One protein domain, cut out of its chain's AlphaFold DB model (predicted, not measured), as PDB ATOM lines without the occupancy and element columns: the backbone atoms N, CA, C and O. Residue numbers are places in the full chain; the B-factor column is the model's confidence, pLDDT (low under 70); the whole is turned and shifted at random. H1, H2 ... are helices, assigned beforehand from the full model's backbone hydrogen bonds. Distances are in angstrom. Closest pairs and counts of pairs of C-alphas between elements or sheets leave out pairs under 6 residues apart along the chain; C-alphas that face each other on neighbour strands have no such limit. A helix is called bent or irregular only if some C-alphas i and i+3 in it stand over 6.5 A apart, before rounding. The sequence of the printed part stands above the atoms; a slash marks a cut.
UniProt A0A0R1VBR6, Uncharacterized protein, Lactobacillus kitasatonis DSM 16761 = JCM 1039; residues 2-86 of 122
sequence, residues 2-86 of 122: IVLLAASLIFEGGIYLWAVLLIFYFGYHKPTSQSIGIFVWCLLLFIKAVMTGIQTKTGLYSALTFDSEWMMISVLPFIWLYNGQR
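AT A GLANCE: This is residues 2 to 86 of the 122 residues of an uncharacterized protein of Lactobacillus kitasatonis DSM 16761 = JCM 1039 (UniProt A0A0R1VBR6). One long helix, H3, is the backbone of the shape: H2 packs along its first part on one side, and H4 and H5 follow each other back along it on another side. H1 folds back over H2 at the far edge and reaches H2 alone, and H1, H2 and H3 run to and fro as a zigzag of three helices. The printed part has 85 residues with five named helices, in the order H1, H2, H3, H4, H5, and no named strand; the class is all helix. It is only just loose, close to compact, with a radius of gyration of the C-alphas of 14.6 A, and elongated, spanning 46 by 29 by 18 A.

IN THESE COORDINATES: H1 is residues 2 to 8, 10.0 A long from first to last C-alpha, and begins with C-alpha 2 at (-3.433, 45.860, -63.006). H2 is residues 16 to 26, 16.3 A long. H3, the longest helix, is residues 31 to 56, 36.9 A from C-alpha 31 at (-8.503, 61.993, -47.226) to C-alpha 56. H4 is residues 60 to 66, 10.1 A long. H5 is residues 68 to 81, 23.7 A long, ending with C-alpha 81 at (-0.879, 66.110, -41.556); it is irregular, but only just, with C-alphas 74 and 77 6.7 A apart.

HOW THE PARTS SIT: H3 is the hub, touching H2, H4 and H5. H2 and H3 form a helical hairpin at a shallow tilt of 18 degrees, opposite ways; H3 touches H2 with residues 33 to 41 alone, and the closest C-alphas, of Ile 23 and Gly 37, are 5.8 A apart. H1 and H2 form another helical hairpin, at a shallow tilt of 34 degrees, only just short of steep; their closest C-alphas, of Leu 5 and Trp 18, are 6.1 A apart. H1 is apart from H3, H4 and H5. H4 touches H3 at a steep tilt of 64 degrees, with residues 46 to 53 of H3 alone; the closest C-alphas, of Gly 53 and Ala 63, are 4.7 A apart. H5 touches H3 at a shallow tilt of 19 degrees, opposite ways, with the closest C-alphas, of Cys 42 and Trp 70, 4.3 A apart. H4 and H5 meet only through their link. H2 and H5 are close but not clearly touching, the C-alphas of Tyr 16 and Glu 69 being closest at 7.5 A. Every O i to N i+4 pair is within hydrogen-bond range in H1, H3 and H4, against 6 of 7 in H2 and 3 of 10 in H5, where 9 of 11 O i to N i+3 pairs are within range.

THE WHOLE: The two C-alphas farthest apart, those of Lys 57 and Gln 85, are 47.3 A apart. The printed part has no cut. The links H2 to H3, H3 to H4 and H4 to H5 are tight, and H1 to H2 is short. The mean pLDDT of the printed part is 89.4, and residue 13 alone is under 70.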
ATOM      1  N   ILE A   2      -3.637  47.314 -62.826       82.94
ATOM      2  CA  ILE A   2      -3.433  45.860 -63.006       82.94
ATOM      3  C   ILE A   2      -1.957  45.443 -62.873       82.94
ATOM      4  O   ILE A   2      -1.654  44.504 -62.149       82.94
ATOM      5  N   VAL A   3      -1.030  46.193 -63.479       86.38
ATOM      6  CA  VAL A   3       0.420  45.932 -63.361       86.38
ATOM      7  C   VAL A   3       0.915  46.039 -61.912       86.38
ATOM      8  O   VAL A   3       1.731  45.232 -61.484       86.38
ATOM      9  N   LEU A   4       0.396  46.999 -61.136       83.62
ATOM     10  CA  LEU A   4       0.770  47.176 -59.727       83.62
ATOM     11  C   LEU A   4       0.221  46.048 -58.846       83.62
ATOM     12  O   LEU A   4       0.921  45.587 -57.952       83.62
ATOM     13  N   LEU A   5      -1.001  45.584 -59.124       84.38
ATOM     14  CA  LEU A   5      -1.610  44.448 -58.425       84.38
ATOM     15  C   LEU A   5      -0.848  43.146 -58.699       84.38
ATOM     16  O   LEU A   5      -0.588  42.383 -57.776       84.38
ATOM     17  N   ALA A   6      -0.443  42.909 -59.950       85.94
ATOM     18  CA  ALA A   6       0.365  41.745 -60.304       85.94
ATOM     19  C   ALA A   6       1.761  41.805 -59.663       85.94
ATOM     20  O   ALA A   6       2.230  40.815 -59.110       85.94
ATOM     21  N   ALA A   7       2.404  42.979 -59.685       84.94
ATOM     22  CA  ALA A   7       3.713  43.169 -59.072       84.94
ATOM     23  C   ALA A   7       3.680  42.957 -57.551       84.94
ATOM     24  O   ALA A   7       4.616  42.375 -57.008       84.94
ATOM     25  N   SER A   8       2.613  43.376 -56.859       85.31
ATOM     26  CA  SER A   8       2.535  43.262 -55.397       85.31
ATOM     27  C   SER A   8       2.534  41.819 -54.889       85.31
ATOM     28  O   SER A   8       2.944  41.602 -53.757       85.31
ATOM     29  N   LEU A   9       2.138  40.838 -55.710       85.19
ATOM     30  CA  LEU A   9       2.160  39.414 -55.348       85.19
ATOM     31  C   LEU A   9       3.576  38.848 -55.170       85.19
ATOM     32  O   LEU A   9       3.737  37.806 -54.545       85.19
ATOM     33  N   ILE A  10       4.587  39.516 -55.730       85.81
ATOM     34  CA  ILE A  10       5.995  39.099 -55.651       85.81
ATOM     35  C   ILE A  10       6.668  39.680 -54.394       85.81
ATOM     36  O   ILE A  10       7.692  39.173 -53.943       85.81
ATOM     37  N   PHE A  11       6.097  40.738 -53.811       80.50
ATOM     38  CA  PHE A  11       6.639  41.427 -52.639       80.50
ATOM     39  C   PHE A  11       5.923  40.997 -51.352       80.50
ATOM     40  O   PHE A  11       4.776  40.559 -51.391       80.50
ATOM     41  N   GLU A  12       6.567  41.197 -50.198       71.25
ATOM     42  CA  GLU A  12       6.036  40.804 -48.876       71.25
ATOM     43  C   GLU A  12       4.624  41.333 -48.581       71.25
ATOM     44  O   GLU A  12       3.834  40.650 -47.940       71.25
ATOM     45  N   GLY A  13       4.262  42.518 -49.085       69.12
ATOM     46  CA  GLY A  13       2.923  43.081 -48.870       69.12
ATOM     47  C   GLY A  13       1.788  42.343 -49.600       69.12
ATOM     48  O   GLY A  13       0.615  42.550 -49.275       69.12
ATOM     49  N   GLY A  14       2.115  41.491 -50.578       84.44
ATOM     50  CA  GLY A  14       1.224  40.511 -51.192       84.44
ATOM     51  C   GLY A  14      -0.168  41.029 -51.564       84.44
ATOM     52  O   GLY A  14      -0.338  42.065 -52.218       84.44
ATOM     53  N   ILE A  15      -1.177  40.265 -51.136       86.44
ATOM     54  CA  ILE A  15      -2.599  40.538 -51.380       86.44
ATOM     55  C   ILE A  15      -3.149  41.670 -50.501       86.44
ATOM     56  O   ILE A  15      -4.116  42.329 -50.879       86.44
ATOM     57  N   TYR A  16      -2.530  41.958 -49.353       89.00
ATOM     58  CA  TYR A  16      -3.000  43.007 -48.441       89.00
ATOM     59  C   TYR A  16      -2.872  44.403 -49.050       89.00
ATOM     60  O   TYR A  16      -3.705  45.278 -48.797       89.00
ATOM     61  N   LEU A  17      -1.874  44.587 -49.918       88.19
ATOM     62  CA  LEU A  17      -1.689  45.812 -50.690       88.19
ATOM     63  C   LEU A  17      -2.815  46.059 -51.699       88.19
ATOM     64  O   LEU A  17      -3.045  47.210 -52.064       88.19
ATOM     65  N   TRP A  18      -3.543  45.031 -52.140       90.50
ATOM     66  CA  TRP A  18      -4.619  45.206 -53.118       90.50
ATOM     67  C   TRP A  18      -5.754  46.051 -52.553       90.50
ATOM     68  O   TRP A  18      -6.184  47.008 -53.194       90.50
ATOM     69  N   ALA A  19      -6.197  45.739 -51.333       90.88
ATOM     70  CA  ALA A  19      -7.238  46.504 -50.657       90.88
ATOM     71  C   ALA A  19      -6.818  47.969 -50.487       90.88
ATOM     72  O   ALA A  19      -7.580  48.877 -50.812       90.88
ATOM     73  N   VAL A  20      -5.571  48.203 -50.073       91.25
ATOM     74  CA  VAL A  20      -5.015  49.551 -49.904       91.25
ATOM     75  C   VAL A  20      -4.967  50.306 -51.237       91.25
ATOM     76  O   VAL A  20      -5.430  51.443 -51.312       91.25
ATOM     77  N   LEU A  21      -4.484  49.677 -52.313       91.19
ATOM     78  CA  LEU A  21      -4.450  50.272 -53.653       91.19
ATOM     79  C   LEU A  21      -5.850  50.664 -54.143       91.19
ATOM     80  O   LEU A  21      -6.023  51.751 -54.697       91.19
ATOM     81  N   LEU A  22      -6.852  49.815 -53.909       91.62
ATOM     82  CA  LEU A  22      -8.242  50.106 -54.260       91.62
ATOM     83  C   LEU A  22      -8.810  51.260 -53.422       91.62
ATOM     84  O   LEU A  22      -9.447  52.153 -53.981       91.62
ATOM     85  N   ILE A  23      -8.535  51.295 -52.113       93.06
ATOM     86  CA  ILE A  23      -8.947  52.397 -51.227       93.06
ATOM     87  C   ILE A  23      -8.369  53.728 -51.717       93.06
ATOM     88  O   ILE A  23      -9.100  54.713 -51.826       93.06
ATOM     89  N   PHE A  24      -7.079  53.771 -52.059       90.69
ATOM     90  CA  PHE A  24      -6.448  54.989 -52.575       90.69
ATOM     91  C   PHE A  24      -6.970  55.394 -53.953       90.69
ATOM     92  O   PHE A  24      -7.089  56.588 -54.229       90.69
ATOM     93  N   TYR A  25      -7.304  54.422 -54.802       91.25
ATOM     94  CA  TYR A  25      -7.855  54.675 -56.128       91.25
ATOM     95  C   TYR A  25      -9.256  55.280 -56.082       91.25
ATOM     96  O   TYR A  25      -9.497  56.315 -56.698       91.25
ATOM     97  N   PHE A  26     -10.177  54.669 -55.332       90.81
ATOM     98  CA  PHE A  26     -11.551  55.163 -55.232       90.81
ATOM     99  C   PHE A  26     -11.670  56.380 -54.309       90.81
ATOM    100  O   PHE A  26     -12.467  57.281 -54.560       90.81
ATOM    101  N   GLY A  27     -10.849  56.440 -53.258       87.62
ATOM    102  CA  GLY A  27     -10.764  57.564 -52.329       87.62
ATOM    103  C   GLY A  27      -9.869  58.704 -52.815       87.62
ATOM    104  O   GLY A  27      -9.466  59.539 -52.005       87.62
ATOM    105  N   TYR A  28      -9.496  58.743 -54.097       83.94
ATOM    106  CA  TYR A  28      -8.594  59.759 -54.635       83.94
ATOM    107  C   TYR A  28      -9.138  61.179 -54.364       83.94
ATOM    108  O   TYR A  28     -10.323  61.452 -54.550       83.94
ATOM    109  N   HIS A  29      -8.277  62.068 -53.853       82.94
ATOM    110  CA  HIS A  29      -8.603  63.420 -53.354       82.94
ATOM    111  C   HIS A  29      -9.524  63.532 -52.122       82.94
ATOM    112  O   HIS A  29      -9.832  64.647 -51.703       82.94
ATOM    113  N   LYS A  30      -9.934  62.424 -51.493       89.94
ATOM    114  CA  LYS A  30     -10.810  62.433 -50.308       89.94
ATOM    115  C   LYS A  30     -10.099  61.791 -49.106       89.94
ATOM    116  O   LYS A  30     -10.309  60.600 -48.856       89.94
ATOM    117  N   PRO A  31      -9.300  62.549 -48.326       88.06
ATOM    118  CA  PRO A  31      -8.503  61.993 -47.226       88.06
ATOM    119  C   PRO A  31      -9.364  61.305 -46.158       88.06
ATOM    120  O   PRO A  31      -8.969  60.272 -45.621       88.06
ATOM    121  N   THR A  32     -10.583  61.795 -45.915       91.25
ATOM    122  CA  THR A  32     -11.548  61.153 -45.010       91.25
ATOM    123  C   THR A  32     -11.964  59.767 -45.505       91.25
ATOM    124  O   THR A  32     -11.966  58.814 -44.733       91.25
ATOM    125  N   SER A  33     -12.261  59.621 -46.802       92.44
ATOM    126  CA  SER A  33     -12.651  58.334 -47.394       92.44
ATOM    127  C   SER A  33     -11.499  57.331 -47.373       92.44
ATOM    128  O   SER A  33     -11.719  56.158 -47.081       92.44
ATOM    129  N   GLN A  34     -10.275  57.790 -47.657       92.94
ATOM    130  CA  GLN A  34      -9.071  56.961 -47.557       92.94
ATOM    131  C   GLN A  34      -8.846  56.508 -46.117       92.94
ATOM    132  O   GLN A  34      -8.602  55.331 -45.876       92.94
ATOM    133  N   SER A  35      -8.994  57.426 -45.160       94.31
ATOM    134  CA  SER A  35      -8.785  57.135 -43.743       94.31
ATOM    135  C   SER A  35      -9.779  56.110 -43.214       94.31
ATOM    136  O   SER A  35      -9.373  55.165 -42.548       94.31
ATOM    137  N   ILE A  36     -11.063  56.256 -43.556       94.81
ATOM    138  CA  ILE A  36     -12.100  55.285 -43.188       94.81
ATOM    139  C   ILE A  36     -11.800  53.927 -43.826       94.81
ATOM    140  O   ILE A  36     -11.831  52.915 -43.134       94.81
ATOM    141  N   GLY A  37     -11.461  53.895 -45.119       95.31
ATOM    142  CA  GLY A  37     -11.128  52.651 -45.812       95.31
ATOM    143  C   GLY A  37      -9.934  51.929 -45.183       95.31
ATOM    144  O   GLY A  37     -10.019  50.738 -44.897       95.31
ATOM    145  N   ILE A  38      -8.843  52.655 -44.916       95.06
ATOM    146  CA  ILE A  38      -7.643  52.111 -44.264       95.06
ATOM    147  C   ILE A  38      -7.978  51.631 -42.854       95.06
ATOM    148  O   ILE A  38      -7.574  50.533 -42.488       95.06
ATOM    149  N   PHE A  39      -8.734  52.408 -42.077       96.06
ATOM    150  CA  PHE A  39      -9.135  52.032 -40.723       96.06
ATOM    151  C   PHE A  39      -9.944  50.731 -40.709       96.06
ATOM    152  O   PHE A  39      -9.605  49.808 -39.972       96.06
ATOM    153  N   VAL A  40     -10.967  50.630 -41.563       96.38
ATOM    154  CA  VAL A  40     -11.795  49.422 -41.690       96.38
ATOM    155  C   VAL A  40     -10.944  48.229 -42.122       96.38
ATOM    156  O   VAL A  40     -11.054  47.156 -41.534       96.38
ATOM    157  N   TRP A  41     -10.055  48.410 -43.099       96.00
ATOM    158  CA  TRP A  41      -9.163  47.342 -43.548       96.00
ATOM    159  C   TRP A  41      -8.210  46.873 -42.443       96.00
ATOM    160  O   TRP A  41      -8.080  45.674 -42.207       96.00
ATOM    161  N   CYS A  42      -7.602  47.804 -41.705       95.75
ATOM    162  CA  CYS A  42      -6.724  47.481 -40.582       95.75
ATOM    163  C   CYS A  42      -7.479  46.766 -39.458       95.75
ATOM    164  O   CYS A  42      -6.942  45.833 -38.870       95.75
ATOM    165  N   LEU A  43      -8.732  47.149 -39.191       96.38
ATOM    166  CA  LEU A  43      -9.575  46.472 -38.207       96.38
ATOM    167  C   LEU A  43      -9.860  45.017 -38.610       96.38
ATOM    168  O   LEU A  43      -9.773  44.124 -37.770       96.38
ATOM    169  N   LEU A  44     -10.143  44.758 -39.891       95.81
ATOM    170  CA  LEU A  44     -10.335  43.395 -40.401       95.81
ATOM    171  C   LEU A  44      -9.064  42.547 -40.261       95.81
ATOM    172  O   LEU A  44      -9.135  41.399 -39.821       95.81
ATOM    173  N   LEU A  45      -7.900  43.115 -40.586       94.69
ATOM    174  CA  LEU A  45      -6.612  42.435 -40.426       94.69
ATOM    175  C   LEU A  45      -6.262  42.187 -38.958       94.69
ATOM    176  O   LEU A  45      -5.735  41.130 -38.629       94.69
ATOM    177  N   PHE A  46      -6.612  43.115 -38.067       95.06
ATOM    178  CA  PHE A  46      -6.428  42.942 -36.631       95.06
ATOM    179  C   PHE A  46      -7.275  41.783 -36.095       95.06
ATOM    180  O   PHE A  46      -6.768  40.919 -35.381       95.06
ATOM    181  N   ILE A  47      -8.551  41.710 -36.491       94.88
ATOM    182  CA  ILE A  47      -9.430  40.592 -36.125       94.88
ATOM    183  C   ILE A  47      -8.857  39.274 -36.657       94.88
ATOM    184  O   ILE A  47      -8.776  38.307 -35.903       94.88
ATOM    185  N   LYS A  48      -8.400  39.241 -37.918       93.50
ATOM    186  CA  LYS A  48      -7.735  38.067 -38.502       93.50
ATOM    187  C   LYS A  48      -6.526  37.636 -37.663       93.50
ATOM    188  O   LYS A  48      -6.441  36.464 -37.313       93.50
ATOM    189  N   ALA A  49      -5.633  38.562 -37.310       92.81
ATOM    190  CA  ALA A  49      -4.447  38.273 -36.502       92.81
ATOM    191  C   ALA A  49      -4.818  37.672 -35.132       92.81
ATOM    192  O   ALA A  49      -4.253  36.661 -34.711       92.81
ATOM    193  N   VAL A  50      -5.831  38.233 -34.460       93.00
ATOM    194  CA  VAL A  50      -6.330  37.711 -33.177       93.00
ATOM    195  C   VAL A  50      -6.939  36.314 -33.339       93.00
ATOM    196  O   VAL A  50      -6.640  35.421 -32.547       93.00
ATOM    197  N   MET A  51      -7.760  36.092 -34.370       92.75
ATOM    198  CA  MET A  51      -8.371  34.785 -34.638       92.75
ATOM    199  C   MET A  51      -7.320  33.711 -34.934       92.75
ATOM    200  O   MET A  51      -7.397  32.616 -34.373       92.75
ATOM    201  N   THR A  52      -6.316  34.030 -35.755       89.75
ATOM    202  CA  THR A  52      -5.183  33.138 -36.031       89.75
ATOM    203  C   THR A  52      -4.425  32.811 -34.746       89.75
ATOM    204  O   THR A  52      -4.111  31.645 -34.499       89.75
ATOM    205  N   GLY A  53      -4.188  33.806 -33.885       89.62
ATOM    206  CA  GLY A  53      -3.555  33.610 -32.580       89.62
ATOM    207  C   GLY A  53      -4.308  32.621 -31.688       89.62
ATOM    208  O   GLY A  53      -3.721  31.672 -31.166       89.62
ATOM    209  N   ILE A  54      -5.633  32.781 -31.589       89.38
ATOM    210  CA  ILE A  54      -6.505  31.877 -30.824       89.38
ATOM    211  C   ILE A  54      -6.462  30.455 -31.400       89.38
ATOM    212  O   ILE A  54      -6.283  29.494 -30.652       89.38
ATOM    213  N   GLN A  55      -6.593  30.306 -32.722       89.69
ATOM    214  CA  GLN A  55      -6.624  29.000 -33.387       89.69
ATOM    215  C   GLN A  55      -5.303  28.238 -33.233       89.69
ATOM    216  O   GLN A  55      -5.300  27.032 -32.985       89.69
ATOM    217  N   THR A  56      -4.180  28.940 -33.367       87.31
ATOM    218  CA  THR A  56      -2.834  28.362 -33.256       87.31
ATOM    219  C   THR A  56      -2.371  28.198 -31.809       87.31
ATOM    220  O   THR A  56      -1.304  27.632 -31.580       87.31
ATOM    221  N   LYS A  57      -3.163  28.667 -30.829       86.38
ATOM    222  CA  LYS A  57      -2.803  28.742 -29.401       86.38
ATOM    223  C   LYS A  57      -1.461  29.445 -29.170       86.38
ATOM    224  O   LYS A  57      -0.736  29.122 -28.231       86.38
ATOM    225  N   THR A  58      -1.125  30.391 -30.040       83.19
ATOM    226  CA  THR A  58       0.070  31.218 -29.886       83.19
ATOM    227  C   THR A  58      -0.238  32.388 -28.958       83.19
ATOM    228  O   THR A  58      -1.389  32.797 -28.789       83.19
ATOM    229  N   GLY A  59       0.793  32.918 -28.300       86.88
ATOM    230  CA  GLY A  59       0.635  34.092 -27.450       86.88
ATOM    231  C   GLY A  59       0.117  35.288 -28.252       86.88
ATOM    232  O   GLY A  59       0.448  35.460 -29.427       86.88
ATOM    233  N   LEU A  60      -0.660  36.152 -27.596       85.06
ATOM    234  CA  LEU A  60      -1.255  37.341 -28.218       85.06
ATOM    235  C   LEU A  60      -0.184  38.242 -28.858       85.06
ATOM    236  O   LEU A  60      -0.362  38.725 -29.973       85.06
ATOM    237  N   TYR A  61       0.964  38.381 -28.189       87.44
ATOM    238  CA  TYR A  61       2.133  39.080 -28.720       87.44
ATOM    239  C   TYR A  61       2.624  38.457 -30.031       87.44
ATOM    240  O   TYR A  61       2.659  39.147 -31.043       87.44
ATOM    241  N   SER A  62       2.920  37.151 -30.040       86.88
ATOM    242  CA  SER A  62       3.430  36.465 -31.234       86.88
ATOM    243  C   SER A  62       2.468  36.544 -32.417       86.88
ATOM    244  O   SER A  62       2.910  36.777 -33.540       86.88
ATOM    245  N   ALA A  63       1.163  36.416 -32.166       89.69
ATOM    246  CA  ALA A  63       0.145  36.495 -33.206       89.69
ATOM    247  C   ALA A  63       0.097  37.891 -33.849       89.69
ATOM    248  O   ALA A  63       0.161  38.012 -35.070       89.69
ATOM    249  N   LEU A  64       0.066  38.953 -33.033       89.19
ATOM    250  CA  LEU A  64       0.009  40.334 -33.522       89.19
ATOM    251  C   LEU A  64       1.304  40.805 -34.188       89.19
ATOM    252  O   LEU A  64       1.254  41.696 -35.034       89.19
ATOM    253  N   THR A  65       2.455  40.252 -33.795       87.69
ATOM    254  CA  THR A  65       3.745  40.576 -34.419       87.69
ATOM    255  C   THR A  65       3.977  39.829 -35.725       87.69
ATOM    256  O   THR A  65       4.671  40.351 -36.591       87.69
ATOM    257  N   PHE A  66       3.431  38.618 -35.864       86.25
ATOM    258  CA  PHE A  66       3.590  37.824 -37.078       86.25
ATOM    259  C   PHE A  66       2.644  38.311 -38.183       86.25
ATOM    260  O   PHE A  66       3.097  38.615 -39.280       86.25
ATOM    261  N   ASP A  67       1.357  38.484 -37.868       88.25
ATOM    262  CA  ASP A  67       0.374  39.127 -38.747       88.25
ATOM    263  C   ASP A  67       0.350  40.644 -38.462       88.25
ATOM    264  O   ASP A  67      -0.606  41.174 -37.895       88.25
ATOM    265  N   SER A  68       1.437  41.357 -38.780       90.12
ATOM    266  CA  SER A  68       1.609  42.781 -38.426       90.12
ATOM    267  C   SER A  68       0.953  43.777 -39.397       90.12
ATOM    268  O   SER A  68       1.010  44.990 -39.186       90.12
ATOM    269  N   GLU A  69       0.275  43.309 -40.446       91.88
ATOM    270  CA  GLU A  69      -0.266  44.155 -41.514       91.88
ATOM    271  C   GLU A  69      -1.351  45.127 -41.022       91.88
ATOM    272  O   GLU A  69      -1.546  46.195 -41.605       91.88
ATOM    273  N   TRP A  70      -2.021  44.830 -39.905       93.38
ATOM    274  CA  TRP A  70      -2.962  45.759 -39.264       93.38
ATOM    275  C   TRP A  70      -2.301  47.078 -38.820       93.38
ATOM    276  O   TRP A  70      -2.972  48.109 -38.722       93.38
ATOM    277  N   MET A  71      -0.980  47.084 -38.594       93.50
ATOM    278  CA  MET A  71      -0.228  48.271 -38.171       93.50
ATOM    279  C   MET A  71      -0.126  49.352 -39.255       93.50
ATOM    280  O   MET A  71       0.311  50.471 -38.967       93.50
ATOM    281  N   MET A  72      -0.598  49.078 -40.478       92.62
ATOM    282  CA  MET A  72      -0.778  50.092 -41.522       92.62
ATOM    283  C   MET A  72      -1.620  51.288 -41.053       92.62
ATOM    284  O   MET A  72      -1.462  52.381 -41.590       92.62
ATOM    285  N   ILE A  73      -2.447  51.133 -40.011       94.69
ATOM    286  CA  ILE A  73      -3.200  52.223 -39.373       94.69
ATOM    287  C   ILE A  73      -2.312  53.409 -38.956       94.69
ATOM    288  O   ILE A  73      -2.764  54.553 -38.947       94.69
ATOM    289  N   SER A  74      -1.027  53.161 -38.685       93.12
ATOM    290  CA  SER A  74      -0.035  54.196 -38.371       93.12
ATOM    291  C   SER A  74       0.169  55.226 -39.489       93.12
ATOM    292  O   SER A  74       0.664  56.317 -39.219       93.12
ATOM    293  N   VAL A  75      -0.259  54.939 -40.726       91.38
ATOM    294  CA  VAL A  75      -0.198  55.889 -41.848       91.38
ATOM    295  C   VAL A  75      -1.220  57.026 -41.721       91.38
ATOM    296  O   VAL A  75      -0.998  58.117 -42.245       91.38
ATOM    297  N   LEU A  76      -2.333  56.796 -41.013       93.44
ATOM    298  CA  LEU A  76      -3.436  57.751 -40.891       93.44
ATOM    299  C   LEU A  76      -3.001  59.144 -40.411       93.44
ATOM    300  O   LEU A  76      -3.321  60.107 -41.111       93.44
ATOM    301  N   PRO A  77      -2.254  59.315 -39.299       92.50
ATOM    302  CA  PRO A  77      -1.818  60.644 -38.867       92.50
ATOM    303  C   PRO A  77      -1.039  61.392 -39.955       92.50
ATOM    304  O   PRO A  77      -1.235  62.591 -40.134       92.50
ATOM    305  N   PHE A  78      -0.214  60.698 -40.742       90.81
ATOM    306  CA  PHE A  78       0.555  61.323 -41.819       90.81
ATOM    307  C   PHE A  78      -0.321  61.770 -42.993       90.81
ATOM    308  O   PHE A  78      -0.043  62.808 -43.590       90.81
ATOM    309  N   ILE A  79      -1.394  61.033 -43.302       89.81
ATOM    310  CA  ILE A  79      -2.380  61.443 -44.313       89.81
ATOM    311  C   ILE A  79      -3.067  62.746 -43.888       89.81
ATOM    312  O   ILE A  79      -3.222  63.646 -44.709       89.81
ATOM    313  N   TRP A  80      -3.436  62.877 -42.611       90.56
ATOM    314  CA  TRP A  80      -4.103  64.078 -42.089       90.56
ATOM    315  C   TRP A  80      -3.170  65.281 -41.930       90.56
ATOM    316  O   TRP A  80      -3.601  66.415 -42.122       90.56
ATOM    317  N   LEU A  81      -1.894  65.052 -41.618       91.81
ATOM    318  CA  LEU A  81      -0.879  66.110 -41.556       91.81
ATOM    319  C   LEU A  81      -0.446  66.607 -42.945       91.81
ATOM    320  O   LEU A  81       0.236  67.629 -43.052       91.81
ATOM    321  N   TYR A  82      -0.811  65.899 -44.017       88.25
ATOM    322  CA  TYR A  82      -0.421  66.274 -45.367       88.25
ATOM    323  C   TYR A  82      -1.218  67.484 -45.867       88.25
ATOM    324  O   TYR A  82      -2.440  67.465 -45.983       88.25
ATOM    325  N   ASN A  83      -0.502  68.539 -46.248       87.31
ATOM    326  CA  ASN A  83      -1.074  69.809 -46.705       87.31
ATOM    327  C   ASN A  83      -1.498  69.820 -48.189       87.31
ATOM    328  O   ASN A  83      -1.812  70.879 -48.731       87.31
ATOM    329  N   GLY A  84      -1.452  68.678 -48.882       84.38
ATOM    330  CA  GLY A  84      -1.807  68.576 -50.300       84.38
ATOM    331  C   GLY A  84      -0.734  69.079 -51.273       84.38
ATOM    332  O   GLY A  84      -0.856  68.858 -52.477       84.38
ATOM    333  N   GLN A  85       0.331  69.721 -50.787       87.25
ATOM    334  CA  GLN A  85       1.386  70.284 -51.624       87.25
ATOM    335  C   GLN A  85       2.583  69.342 -51.710       87.25
ATOM    336  O   GLN A  85       3.005  68.723 -50.734       87.25
ATOM    337  N   ARG A  86       3.198  69.286 -52.894       82.00
ATOM    338  CA  ARG A  86       4.443  68.541 -53.069       82.00
ATOM    339  C   ARG A  86       5.532  69.152 -52.183       82.00
ATOM    340  O   ARG A  86       5.789  70.352 -52.254       82.00
TER     341      ARG A  86